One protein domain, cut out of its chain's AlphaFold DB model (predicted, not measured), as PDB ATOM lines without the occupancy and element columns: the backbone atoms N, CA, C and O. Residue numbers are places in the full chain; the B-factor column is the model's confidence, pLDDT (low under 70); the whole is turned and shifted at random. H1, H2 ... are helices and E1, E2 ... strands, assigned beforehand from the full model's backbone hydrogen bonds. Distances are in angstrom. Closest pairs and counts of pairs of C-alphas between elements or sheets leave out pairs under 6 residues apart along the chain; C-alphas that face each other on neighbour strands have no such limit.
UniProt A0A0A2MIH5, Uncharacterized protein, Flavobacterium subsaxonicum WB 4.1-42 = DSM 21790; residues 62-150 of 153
ATOM      1  N   ALA A  62     183.725 234.461 313.067       94.81
ATOM      2  CA  ALA A  62     184.933 234.677 313.843       94.81
ATOM      3  C   ALA A  62     184.865 233.897 315.150       94.81
ATOM      4  O   ALA A  62     183.827 233.870 315.813       94.81
ATOM      5  N   PHE A  63     185.966 233.269 315.541       95.31
ATOM      6  CA  PHE A  63     186.021 232.484 316.769       95.31
ATOM      7  C   PHE A  63     187.445 232.368 317.303       95.31
ATOM      8  O   PHE A  63     188.416 232.449 316.555       95.31
ATOM      9  N   ILE A  64     187.560 232.139 318.610       96.94
ATOM     10  CA  ILE A  64     188.797 231.673 319.232       96.94
ATOM     11  C   ILE A  64     188.892 230.172 318.962       96.94
ATOM     12  O   ILE A  64     188.046 229.397 319.424       96.94
ATOM     13  N   GLY A  65     189.893 229.776 318.184       97.69
ATOM     14  CA  GLY A  65     190.163 228.396 317.810       97.69
ATOM     15  C   GLY A  65     191.387 227.846 318.531       97.69
ATOM     16  O   GLY A  65     192.411 228.519 318.585       97.69
ATOM     17  N   GLN A  66     191.302 226.608 319.018       98.38
ATOM     18  CA  GLN A  66     192.452 225.832 319.478       98.38
ATOM     19  C   GLN A  66     192.950 224.932 318.342       98.38
ATOM     20  O   GLN A  66     192.170 224.164 317.773       98.38
ATOM     21  N   LYS A  67     194.236 225.020 318.007       98.31
ATOM     22  CA  LYS A  67     194.870 224.250 316.931       98.31
ATOM     23  C   LYS A  67     194.788 222.751 317.220       98.31
ATOM     24  O   LYS A  67     195.145 222.306 318.307       98.31
ATOM     25  N   ILE A  68     194.325 221.981 316.235       98.44
ATOM     26  CA  ILE A  68     194.362 220.511 316.245       98.44
ATOM     27  C   ILE A  68     195.484 220.029 315.324       98.44
ATOM     28  O   ILE A  68     196.358 219.290 315.765       98.44
ATOM     29  N   SER A  69     195.472 220.455 314.059       98.00
ATOM     30  CA  SER A  69     196.537 220.153 313.098       98.00
ATOM     31  C   SER A  69     196.618 221.213 312.000       98.00
ATOM     32  O   SER A  69     195.656 221.937 311.739       98.00
ATOM     33  N   ILE A  70     197.793 221.321 311.382       97.25
ATOM     34  CA  ILE A  70     198.029 222.070 310.147       97.25
ATOM     35  C   ILE A  70     198.907 221.175 309.283       97.25
ATOM     36  O   ILE A  70     200.037 220.868 309.657       97.25
ATOM     37  N   GLU A  71     198.359 220.726 308.163       97.00
ATOM     38  CA  GLU A  71     198.992 219.743 307.288       97.00
ATOM     39  C   GLU A  71     199.184 220.353 305.905       97.00
ATOM     40  O   GLU A  71     198.228 220.826 305.292       97.00
ATOM     41  N   GLU A  72     200.424 220.378 305.426       95.44
ATOM     42  CA  GLU A  72     200.743 220.857 304.082       95.44
ATOM     43  C   GLU A  72     200.301 219.841 303.023       95.44
ATOM     44  O   GLU A  72     200.456 218.631 303.204       95.44
ATOM     45  N   PHE A  73     199.782 220.334 301.901       93.75
ATOM     46  CA  PHE A  73     199.469 219.531 300.724       93.75
ATOM     47  C   PHE A  73     199.939 220.238 299.448       93.75
ATOM     48  O   PHE A  73     200.092 221.458 299.425       93.75
ATOM     49  N   ASP A  74     200.164 219.473 298.378       90.75
ATOM     50  CA  ASP A  74     200.517 220.036 297.071       90.75
ATOM     51  C   ASP A  74     199.241 220.484 296.326       90.75
ATOM     52  O   ASP A  74     198.444 219.631 295.916       90.75
ATOM     53  N   PRO A  75     199.023 221.799 296.118       88.50
ATOM     54  CA  PRO A  75     197.842 222.296 295.413       88.50
ATOM     55  C   PRO A  75     197.884 222.040 293.897       88.50
ATOM     56  O   PRO A  75     196.908 222.321 293.204       88.50
ATOM     57  N   ASN A  76     198.999 221.532 293.364       87.94
ATOM     58  CA  ASN A  76     199.238 221.362 291.933       87.94
ATOM     59  C   ASN A  76     199.166 219.907 291.448       87.94
ATOM     60  O   ASN A  76     199.349 219.679 290.251       87.94
ATOM     61  N   LEU A  77     198.871 218.943 292.328       83.31
ATOM     62  CA  LEU A  77     198.851 217.505 292.013       83.31
ATOM     63  C   LEU A  77     198.024 217.153 290.755       83.31
ATOM     64  O   LEU A  77     198.468 216.333 289.955       83.31
ATOM     65  N   ASP A  78     196.899 217.841 290.522       77.88
ATOM     66  CA  ASP A  78     195.960 217.559 289.419       77.88
ATOM     67  C   ASP A  78     195.775 218.727 288.433       77.88
ATOM     68  O   ASP A  78     194.749 218.868 287.766       77.88
ATOM     69  N   ASN A  79     196.766 219.608 288.306       79.00
ATOM     70  CA  ASN A  79     196.594 220.864 287.575       79.00
ATOM     71  C   ASN A  79     196.718 220.781 286.040       79.00
ATOM     72  O   ASN A  79     196.676 221.813 285.358       79.00
ATOM     73  N   LYS A  80     196.871 219.571 285.490       81.12
ATOM     74  CA  LYS A  80     197.004 219.322 284.051       81.12
ATOM     75  C   LYS A  80     195.649 218.995 283.441       81.12
ATOM     76  O   LYS A  80     195.081 217.933 283.677       81.12
ATOM     77  N   LYS A  81     195.166 219.878 282.574       82.00
ATOM     78  CA  LYS A  81     193.962 219.656 281.773       82.00
ATOM     79  C   LYS A  81     194.337 219.464 280.311       82.00
ATOM     80  O   LYS A  81     194.887 220.366 279.683       82.00
ATOM     81  N   THR A  82     193.995 218.304 279.758       85.44
ATOM     82  CA  THR A  82     194.077 218.080 278.310       85.44
ATOM     83  C   THR A  82     192.902 218.778 277.638       85.44
ATOM     84  O   THR A  82     191.751 218.579 278.026       85.44
ATOM     85  N   ILE A  83     193.196 219.614 276.651       86.31
ATOM     86  CA  ILE A  83     192.220 220.311 275.824       86.31
ATOM     87  C   ILE A  83     192.417 219.820 274.395       86.31
ATOM     88  O   ILE A  83     193.526 219.854 273.861       86.31
ATOM     89  N   ILE A  84     191.334 219.336 273.798       87.88
ATOM     90  CA  ILE A  84     191.297 218.917 272.401       87.88
ATOM     91  C   ILE A  84     190.511 219.990 271.657       87.88
ATOM     92  O   ILE A  84     189.336 220.212 271.950       87.88
ATOM     93  N   GLU A  85     191.171 220.673 270.732       89.00
ATOM     94  CA  GLU A  85     190.591 221.732 269.911       89.00
ATOM     95  C   GLU A  85     190.719 221.354 268.435       89.00
ATOM     96  O   GLU A  85     191.624 220.620 268.048       89.00
ATOM     97  N   ILE A  86     189.800 221.840 267.603       88.94
ATOM     98  CA  ILE A  86     189.901 221.699 266.149       88.94
ATOM     99  C   ILE A  86     190.356 223.043 265.595       88.94
ATOM    100  O   ILE A  86     189.699 224.064 265.825       88.94
ATOM    101  N   ASP A  87     191.473 223.045 264.871       87.31
ATOM    102  CA  ASP A  87     191.938 224.228 264.159       87.31
ATOM    103  C   ASP A  87     190.928 224.574 263.056       87.31
ATOM    104  O   ASP A  87     190.665 223.794 262.142       87.31
ATOM    105  N   LYS A  88     190.330 225.764 263.147       87.56
ATOM    106  CA  LYS A  88     189.273 226.221 262.233       87.56
ATOM    107  C   LYS A  88     189.772 226.487 260.811       87.56
ATOM    108  O   LYS A  88     188.947 226.545 259.904       87.56
ATOM    109  N   ASN A  89     191.076 226.683 260.622       89.94
ATOM    110  CA  ASN A  89     191.665 227.009 259.324       89.94
ATOM    111  C   ASN A  89     192.131 225.760 258.566       89.94
ATOM    112  O   ASN A  89     192.125 225.762 257.337       89.94
ATOM    113  N   THR A  90     192.531 224.710 259.284       90.25
ATOM    114  CA  THR A  90     193.102 223.478 258.705       90.25
ATOM    115  C   THR A  90     192.200 222.256 258.887       90.25
ATOM    116  O   THR A  90     192.277 221.322 258.095       90.25
ATOM    117  N   GLY A  91     191.307 222.269 259.881       88.25
ATOM    118  CA  GLY A  91     190.492 221.117 260.275       88.25
ATOM    119  C   GLY A  91     191.244 220.092 261.128       88.25
ATOM    120  O   GLY A  91     190.660 219.072 261.500       88.25
ATOM    121  N   ASP A  92     192.511 220.351 261.458       92.94
ATOM    122  CA  ASP A  92     193.340 219.433 262.230       92.94
ATOM    123  C   ASP A  92     192.919 219.394 263.704       92.94
ATOM    124  O   ASP A  92     192.506 220.391 264.302       92.94
ATOM    125  N   THR A  93     193.056 218.216 264.317       92.25
ATOM    126  CA  THR A  93     192.868 218.058 265.762       92.25
ATOM    127  C   THR A  93     194.145 218.465 266.488       92.25
ATOM    128  O   THR A  93     195.180 217.815 266.357       92.25
ATOM    129  N   VAL A  94     194.062 219.510 267.305       89.88
ATOM    130  CA  VAL A  94     195.150 219.991 268.155       89.88
ATOM    131  C   VAL A  94     194.892 219.523 269.583       89.88
ATOM    132  O   VAL A  94     193.877 219.850 270.194       89.88
ATOM    133  N   THR A  95     195.829 218.754 270.134       88.69
ATOM    134  CA  THR A  95     195.823 218.398 271.558       88.69
ATOM    135  C   THR A  95     196.800 219.304 272.292       88.69
ATOM    136  O   THR A  95     197.994 219.294 272.002       88.69
ATOM    137  N   SER A  96     196.305 220.080 273.254       84.31
ATOM    138  CA  SER A  96     197.128 220.905 274.137       84.31
ATOM    139  C   SER A  96     196.951 220.474 275.591       84.31
ATOM    140  O   SER A  96     195.878 220.044 276.008       84.31
ATOM    141  N   VAL A  97     198.017 220.566 276.386       85.25
ATOM    142  CA  VAL A  97     197.958 220.331 277.834       85.25
ATOM    143  C   VAL A  97     198.080 221.681 278.518       85.25
ATOM    144  O   VAL A  97     199.155 222.280 278.549       85.25
ATOM    145  N   LYS A  98     196.970 222.178 279.064       82.00
ATOM    146  CA  LYS A  98     196.961 223.395 279.871       82.00
ATOM    147  C   LYS A  98     197.307 223.030 281.307       82.00
ATOM    148  O   LYS A  98     196.639 222.192 281.906       82.00
ATOM    149  N   THR A  99     198.325 223.684 281.852       80.25
ATOM    150  CA  THR A  99     198.738 223.502 283.246       80.25
ATOM    151  C   THR A  99     198.599 224.828 283.986       80.25
ATOM    152  O   THR A  99     199.056 225.849 283.475       80.25
ATOM    153  N   SER A 100     197.941 224.836 285.146       77.19
ATOM    154  CA  SER A 100     197.782 226.032 285.989       77.19
ATOM    155  C   SER A 100     198.490 225.824 287.319       77.19
ATOM    156  O   SER A 100     198.072 224.974 288.091       77.19
ATOM    157  N   TYR A 101     199.534 226.588 287.618       76.00
ATOM    158  CA  TYR A 101     200.253 226.437 288.883       76.00
ATOM    159  C   TYR A 101     199.757 227.447 289.918       76.00
ATOM    160  O   TYR A 101     199.766 228.649 289.660       76.00
ATOM    161  N   SER A 102     199.346 226.956 291.086       80.06
ATOM    162  CA  SER A 102     199.346 227.755 292.307       80.06
ATOM    163  C   SER A 102     200.793 227.930 292.749       80.06
ATOM    164  O   SER A 102     201.525 226.944 292.872       80.06
ATOM    165  N   MET A 103     201.202 229.179 292.963       80.38
ATOM    166  CA  MET A 103     202.541 229.516 293.456       80.38
ATOM    167  C   MET A 103     202.594 229.576 294.988       80.38
ATOM    168  O   MET A 103     203.648 229.861 295.550       80.38
ATOM    169  N   ASP A 104     201.471 229.297 295.648       87.44
ATOM    170  CA  ASP A 104     201.339 229.356 297.097       87.44
ATOM    171  C   ASP A 104     201.451 227.956 297.697       87.44
ATOM    172  O   ASP A 104     200.977 226.973 297.114       87.44
ATOM    173  N   ARG A 105     202.040 227.868 298.891       91.31
ATOM    174  CA  ARG A 105     201.968 226.655 299.706       91.31
ATOM    175  C   ARG A 105     200.549 226.522 300.234       91.31
ATOM    176  O   ARG A 105     199.929 227.520 300.602       91.31
ATOM    177  N   ALA A 106     200.039 225.299 300.265       94.00
ATOM    178  CA  ALA A 106     198.672 225.035 300.669       94.00
ATOM    179  C   ALA A 106     198.642 224.146 301.910       94.00
ATOM    180  O   ALA A 106     199.395 223.181 302.029       94.00
ATOM    181  N   PHE A 107     197.760 224.483 302.842       95.75
ATOM    182  CA  PHE A 107     197.632 223.799 304.118       95.75
ATOM    183  C   PHE A 107     196.169 223.500 304.408       95.75
ATOM    184  O   PHE A 107     195.298 224.333 304.163       95.75
ATOM    185  N   ILE A 108     195.895 222.334 304.982       96.81
ATOM    186  CA  ILE A 108     194.627 222.045 305.642       96.81
ATOM    187  C   ILE A 108     194.803 222.339 307.126       96.81
ATOM    188  O   ILE A 108     195.522 221.640 307.840       96.81
ATOM    189  N   ALA A 109     194.148 223.400 307.583       97.38
ATOM    190  CA  ALA A 109     194.130 223.816 308.972       97.38
ATOM    191  C   ALA A 109     192.894 223.242 309.667       97.38
ATOM    192  O   ALA A 109     191.773 223.425 309.192       97.38
ATOM    193  N   LYS A 110     193.086 222.582 310.811       98.19
ATOM    194  CA  LYS A 110     192.022 222.006 311.636       98.19
ATOM    195  C   LYS A 110     192.057 222.593 313.040       98.19
ATOM    196  O   LYS A 110     193.077 222.530 313.726       98.19
ATOM    197  N   TYR A 111     190.922 223.128 313.479       98.19
ATOM    198  CA  TYR A 111     190.792 223.854 314.740       98.19
ATOM    199  C   TYR A 111     189.532 223.448 315.499       98.19
ATOM    200  O   TYR A 111     188.475 223.259 314.899       98.19
ATOM    201  N   LYS A 112     189.639 223.371 316.827       98.25
ATOM    202  CA  LYS A 112     188.502 223.282 317.743       98.25
ATOM    203  C   LYS A 112     187.973 224.685 318.040       98.25
ATOM    204  O   LYS A 112     188.744 225.558 318.420       98.25
ATOM    205  N   VAL A 113     186.671 224.902 317.919       97.06
ATOM    206  CA  VAL A 113     185.994 226.156 318.263       97.06
ATOM    207  C   VAL A 113     185.835 226.229 319.784       97.06
ATOM    208  O   VAL A 113     185.056 225.484 320.374       97.06
ATOM    209  N   ILE A 114     186.584 227.121 320.434       96.69
ATOM    210  CA  ILE A 114     186.535 227.320 321.891       96.69
ATOM    211  C   ILE A 114     185.472 228.346 322.261       96.69
ATOM    212  O   ILE A 114     184.694 228.145 323.194       96.69
ATOM    213  N   GLN A 115     185.441 229.457 321.526       93.31
ATOM    214  CA  GLN A 115     184.516 230.547 321.788       93.31
ATOM    215  C   GLN A 115     184.135 231.248 320.480       93.31
ATOM    216  O   GLN A 115     185.024 231.774 319.808       93.31
ATOM    217  N   PRO A 116     182.840 231.309 320.121       92.44
ATOM    218  CA  PRO A 116     182.394 232.163 319.028       92.44
ATOM    219  C   PRO A 116     182.595 233.639 319.402       92.44
ATOM    220  O   PRO A 116     182.332 234.047 320.534       92.44
ATOM    221  N   VAL A 117     183.078 234.424 318.443       92.94
ATOM    222  CA  VAL A 117     183.287 235.878 318.549       92.94
ATOM    223  C   VAL A 117     182.314 236.627 317.635       92.94
ATOM    224  O   VAL A 117     181.822 237.683 318.009       92.94
ATOM    225  N   PHE A 118     182.013 236.088 316.452       92.88
ATOM    226  CA  PHE A 118     181.029 236.646 315.525       92.88
ATOM    227  C   PHE A 118     180.391 235.526 314.710       92.88
ATOM    228  O   PHE A 118     181.116 234.756 314.083       92.88
ATOM    229  N   ASN A 119     179.056 235.464 314.701       92.31
ATOM    230  CA  ASN A 119     178.275 234.347 314.165       92.31
ATOM    231  C   ASN A 119     178.678 232.972 314.737       92.31
ATOM    232  O   ASN A 119     179.738 232.776 315.333       92.31
ATOM    233  N   ASN A 120     177.797 231.984 314.597       89.81
ATOM    234  CA  ASN A 120     178.018 230.662 315.174       89.81
ATOM    235  C   ASN A 120     178.088 229.590 314.090       89.81
ATOM    236  O   ASN A 120     177.153 229.398 313.315       89.81
ATOM    237  N   LEU A 121     179.203 228.860 314.073       88.25
ATOM    238  CA  LEU A 121     179.448 227.761 313.139       88.25
ATOM    239  C   LEU A 121     178.619 226.504 313.455       88.25
ATOM    240  O   LEU A 121     178.573 225.593 312.635       88.25
ATOM    241  N   LYS A 122     177.970 226.433 314.628       89.12
ATOM    242  CA  LYS A 122     177.175 225.290 315.134       89.12
ATOM    243  C   LYS A 122     177.933 223.959 315.242       89.12
ATOM    244  O   LYS A 122     177.331 222.938 315.561       89.12
ATOM    245  N   GLN A 123     179.242 223.978 315.024       91.75
ATOM    246  CA  GLN A 123     180.157 222.847 315.116       91.75
ATOM    247  C   GLN A 123     181.311 223.210 316.050       91.75
ATOM    248  O   GLN A 123     181.714 224.371 316.135       91.75
ATOM    249  N   ASP A 124     181.835 222.216 316.759       95.50
ATOM    250  CA  ASP A 124     182.925 222.387 317.721       95.50
ATOM    251  C   ASP A 124     184.311 222.286 317.078       95.50
ATOM    252  O   ASP A 124     185.317 222.535 317.734       95.50
ATOM    253  N   THR A 125     184.368 221.914 315.801       97.06
ATOM    254  CA  THR A 125     185.589 221.673 315.043       97.06
ATOM    255  C   THR A 125     185.374 222.123 313.608       97.06
ATOM    256  O   THR A 125     184.304 221.911 313.042       97.06
ATOM    257  N   ILE A 126     186.396 222.708 312.995       96.19
ATOM    258  CA  ILE A 126     186.371 223.083 311.586       96.19
ATOM    259  C   ILE A 126     187.699 222.761 310.909       96.19
ATOM    260  O   ILE A 126     188.756 222.807 311.538       96.19
ATOM    261  N   SER A 127     187.631 222.407 309.626       96.38
ATOM    262  CA  SER A 127     188.789 222.284 308.738       96.38
ATOM    263  C   SER A 127     188.627 223.231 307.553       96.38
ATOM    264  O   SER A 127     187.533 223.321 306.996       96.38
ATOM    265  N   PHE A 128     189.687 223.938 307.176       94.69
ATOM    266  CA  PHE A 128     189.679 224.871 306.049       94.69
ATOM    267  C   PHE A 128     191.052 224.933 305.375       94.69
ATOM    268  O   PHE A 128     192.075 224.639 305.996       94.69
ATOM    269  N   ALA A 129     191.059 225.289 304.089       93.44
ATOM    270  CA  ALA A 129     192.285 225.457 303.320       93.44
ATOM    271  C   ALA A 129     192.890 226.845 303.561       93.44
ATOM    272  O   ALA A 129     192.169 227.842 303.629       93.44
ATOM    273  N   VAL A 130     194.213 226.899 303.661       93.50
ATOM    274  CA  VAL A 130     194.997 228.121 303.836       93.50
ATOM    275  C   VAL A 130     196.084 228.126 302.777       93.50
ATOM    276  O   VAL A 130     196.785 227.131 302.616       93.50
ATOM    277  N   TYR A 131     196.202 229.239 302.062       92.31
ATOM    278  CA  TYR A 131     197.221 229.445 301.042       92.31
ATOM    279  C   TYR A 131     198.140 230.564 301.502       92.31
ATOM    280  O   TYR A 131     197.659 231.620 301.919       92.31
ATOM    281  N   ASP A 132     199.443 230.316 301.461       90.44
ATOM    282  CA  ASP A 132     200.448 231.272 301.907       90.44
ATOM    283  C   ASP A 132     201.634 231.292 300.937       90.44
ATOM    284  O   ASP A 132     202.180 230.254 300.549       90.44
ATOM    285  N   HIS A 133     202.016 232.499 300.530       88.06
ATOM    286  CA  HIS A 133     203.110 232.737 299.597       88.06
ATOM    287  C   HIS A 133     204.486 232.744 300.282       88.06
ATOM    288  O   HIS A 133     205.508 232.491 299.647       88.06
ATOM    289  N   TYR A 134     204.528 233.039 301.582       86.12
ATOM    290  CA  TYR A 134     205.753 233.265 302.349       86.12
ATOM    291  C   TYR A 134     206.146 232.086 303.236       86.12
ATOM    292  O   TYR A 134     207.144 232.163 303.952       86.12
ATOM    293  N   GLY A 135     205.430 230.964 303.156       87.88
ATOM    294  CA  GLY A 135     205.821 229.739 303.831       87.88
ATOM    295  C   GLY A 135     204.682 229.100 304.603       87.88
ATOM    296  O   GLY A 135     203.590 228.913 304.082       87.88
ATOM    297  N   THR A 136     204.982 228.680 305.828       90.88
ATOM    298  CA  THR A 136     203.965 228.205 306.767       90.88
ATOM    299  C   THR A 136     203.291 229.427 307.396       90.88
ATOM    300  O   THR A 136     204.016 230.327 307.815       90.88
ATOM    301  N   PRO A 137     201.951 229.469 307.502       92.19
ATOM    302  CA  PRO A 137     201.258 230.627 308.058       92.19
ATOM    303  C   PRO A 137     201.720 230.941 309.481       92.19
ATOM    304  O   PRO A 137     201.749 230.042 310.319       92.19
ATOM    305  N   GLU A 138     202.014 232.206 309.794       92.69
ATOM    306  CA  GLU A 138     202.541 232.611 311.115       92.69
ATOM    307  C   GLU A 138     201.632 232.187 312.279       92.69
ATOM    308  O   GLU A 138     202.096 231.790 313.347       92.69
ATOM    309  N   PHE A 139     200.309 232.190 312.069       93.62
ATOM    310  CA  PHE A 139     199.357 231.770 313.098       93.62
ATOM    311  C   PHE A 139     199.520 230.287 313.496       93.62
ATOM    312  O   PHE A 139     199.029 229.878 314.548       93.62
ATOM    313  N   ALA A 140     200.205 229.475 312.679       94.19
ATOM    314  CA  ALA A 140     200.478 228.068 312.949       94.19
ATOM    315  C   ALA A 140     201.372 227.846 314.174       94.19
ATOM    316  O   ALA A 140     201.350 226.752 314.742       94.19
ATOM    317  N   GLU A 141     202.134 228.850 314.608       95.69
ATOM    318  CA  GLU A 141     203.011 228.753 315.781       95.69
ATOM    319  C   GLU A 141     202.238 228.783 317.104       95.69
ATOM    320  O   GLU A 141     202.719 228.296 318.125       95.69
ATOM    321  N   PHE A 142     201.002 229.282 317.090       97.56
ATOM    322  CA  PHE A 142     200.205 229.477 318.295       97.56
ATOM    323  C   PHE A 142     199.204 228.341 318.495       97.56
ATOM    324  O   PHE A 142     198.679 227.757 317.543       97.56
ATOM    325  N   ASP A 143     198.931 228.003 319.753       97.56
ATOM    326  CA  ASP A 143     197.945 226.970 320.087       97.56
ATOM    327  C   ASP A 143     196.518 227.502 320.048       97.56
ATOM    328  O   ASP A 143     195.594 226.751 319.749       97.56
ATOM    329  N   ASN A 144     196.333 228.790 320.340       98.00
ATOM    330  CA  ASN A 144     195.041 229.458 320.298       98.00
ATOM    331  C   ASN A 144     195.149 230.729 319.463       98.00
ATOM    332  O   ASN A 144     196.041 231.543 319.696       98.00
ATOM    333  N   VAL A 145     194.225 230.908 318.525       97.81
ATOM    334  CA  VAL A 145     194.193 232.057 317.611       97.81
ATOM    335  C   VAL A 145     192.760 232.517 317.384       97.81
ATOM    336  O   VAL A 145     191.816 231.740 317.529       97.81
ATOM    337  N   ILE A 146     192.587 233.788 317.025       97.12
ATOM    338  CA  ILE A 146     191.309 234.285 316.511       97.12
ATOM    339  C   ILE A 146     191.296 234.030 315.007       97.12
ATOM    340  O   ILE A 146     192.176 234.499 314.289       97.12
ATOM    341  N   ILE A 147     190.304 233.281 314.541       95.88
ATOM    342  CA  ILE A 147     190.155 232.891 313.140       95.88
ATOM    343  C   ILE A 147     188.944 233.603 312.565       95.88
ATOM    344  O   ILE A 147     187.888 233.616 313.194       95.88
ATOM    345  N   TYR A 148     189.099 234.140 311.356       95.19
ATOM    346  CA  TYR A 148     188.033 234.724 310.550       95.19
ATOM    347  C   TYR A 148     187.871 233.891 309.282       95.19
ATOM    348  O   TYR A 148     188.842 233.682 308.557       95.19
ATOM    349  N   ILE A 149     186.657 233.425 309.009       93.62
ATOM    350  CA  ILE A 149     186.346 232.640 307.810       93.62
ATOM    351  C   ILE A 149     185.016 233.069 307.208       93.62
ATOM    352  O   ILE A 149     184.098 233.485 307.912       93.62
ATOM    353  N   SER A 150     184.898 232.899 305.902       92.00
ATOM    354  CA  SER A 150     183.640 232.963 305.168       92.00
ATOM    355  C   SER A 150     183.370 231.603 304.532       92.00
ATOM    356  O   SER A 150     184.297 230.869 304.179       92.00
TER     357      SER A 150
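Overview. This is residues 62 to 150 of the 153 residues of an uncharacterized protein of Flavobacterium subsaxonicum WB 4.1-42 = DSM 21790 (UniProt A0A0A2MIH5). A strongly twisted, curled sheet of four strands makes a body at one end, and a long thin arm, the two-stranded hairpin E2 and E3, reaches out from it and makes the length of the rod. The short helix H1 packs on the body's sheet, and the tip of the arm, residues 87 to 92, sticks out free. The printed part has 89 residues, with six named strands and one named helix in the order E1 E2 E3 E4 E5 H1 E6, and its class is mostly strand. The body's sheet has the order E5 - E4 - E1 - E6 and the arm's sheet E2 - E3, both antiparallel throughout. The whole is extended, with a radius of gyration of the C-alphas of 20.1 A and spans of 64 by 27 by 16 A.

Along the chain. E1, residues 62 to 73, begins at C-alpha 62 at (184.933, 234.677, 313.843), is 24.8 A long from first to last C-alpha, and bends by 88 degrees at residue 66. E2, residues 80 to 86, is 19.4 A long, and its C-alpha 86 is at (189.901, 221.699, 266.149). E3, residues 93 to 99, is 19.2 A long. E4, residues 105 to 118, is the longest strand by residues, 28.1 A long, and bends by 105 degrees at residue 115. E5, residues 125 to 132, is 22.0 A long. H1, residues 138 to 141, is 6.1 A long. E6, residues 144 to 149, is 15.5 A long and ends at C-alpha 149 at (186.346, 232.640, 307.810).

Arrangement. In the larger sheet E4 and E1 are inner strands, and E5 and E6 are edge strands. E4 and E1 are antiparallel, with N 64 and O 115 at 2.8 A and N 108 and O 71 at 2.8 A, both within hydrogen-bond range. E1 and E6 are antiparallel, with N 65 and O 145 within hydrogen-bond range at 2.8 A. E4 and E5 form a hairpin, with N 107 and O 130 within hydrogen-bond range at 2.8 A. H1 is on this sheet at a height over the sheet of 6.6 A, and only just over none of its strands, with 2 of its 4 C-alphas falling on E4. The closest C-alphas of H1 and E1 are those of Ala 140 and Ile 70, 7.1 A apart. H1 is too short for any O i to N i+4 pair; its one O i to N i+3 pair is within range. E2 and E3 form a hairpin, with N 83 and O 96 within hydrogen-bond range at 2.8 A. E2 is apart from E4, and E3 is apart from E1.

Size, cuts and confidence. The C-alphas farthest apart are those of Thr 90 and Gln 115, 64.1 A. The printed part has no cut and no long link. Its mean pLDDT is 91.4, and no printed residue is under 70.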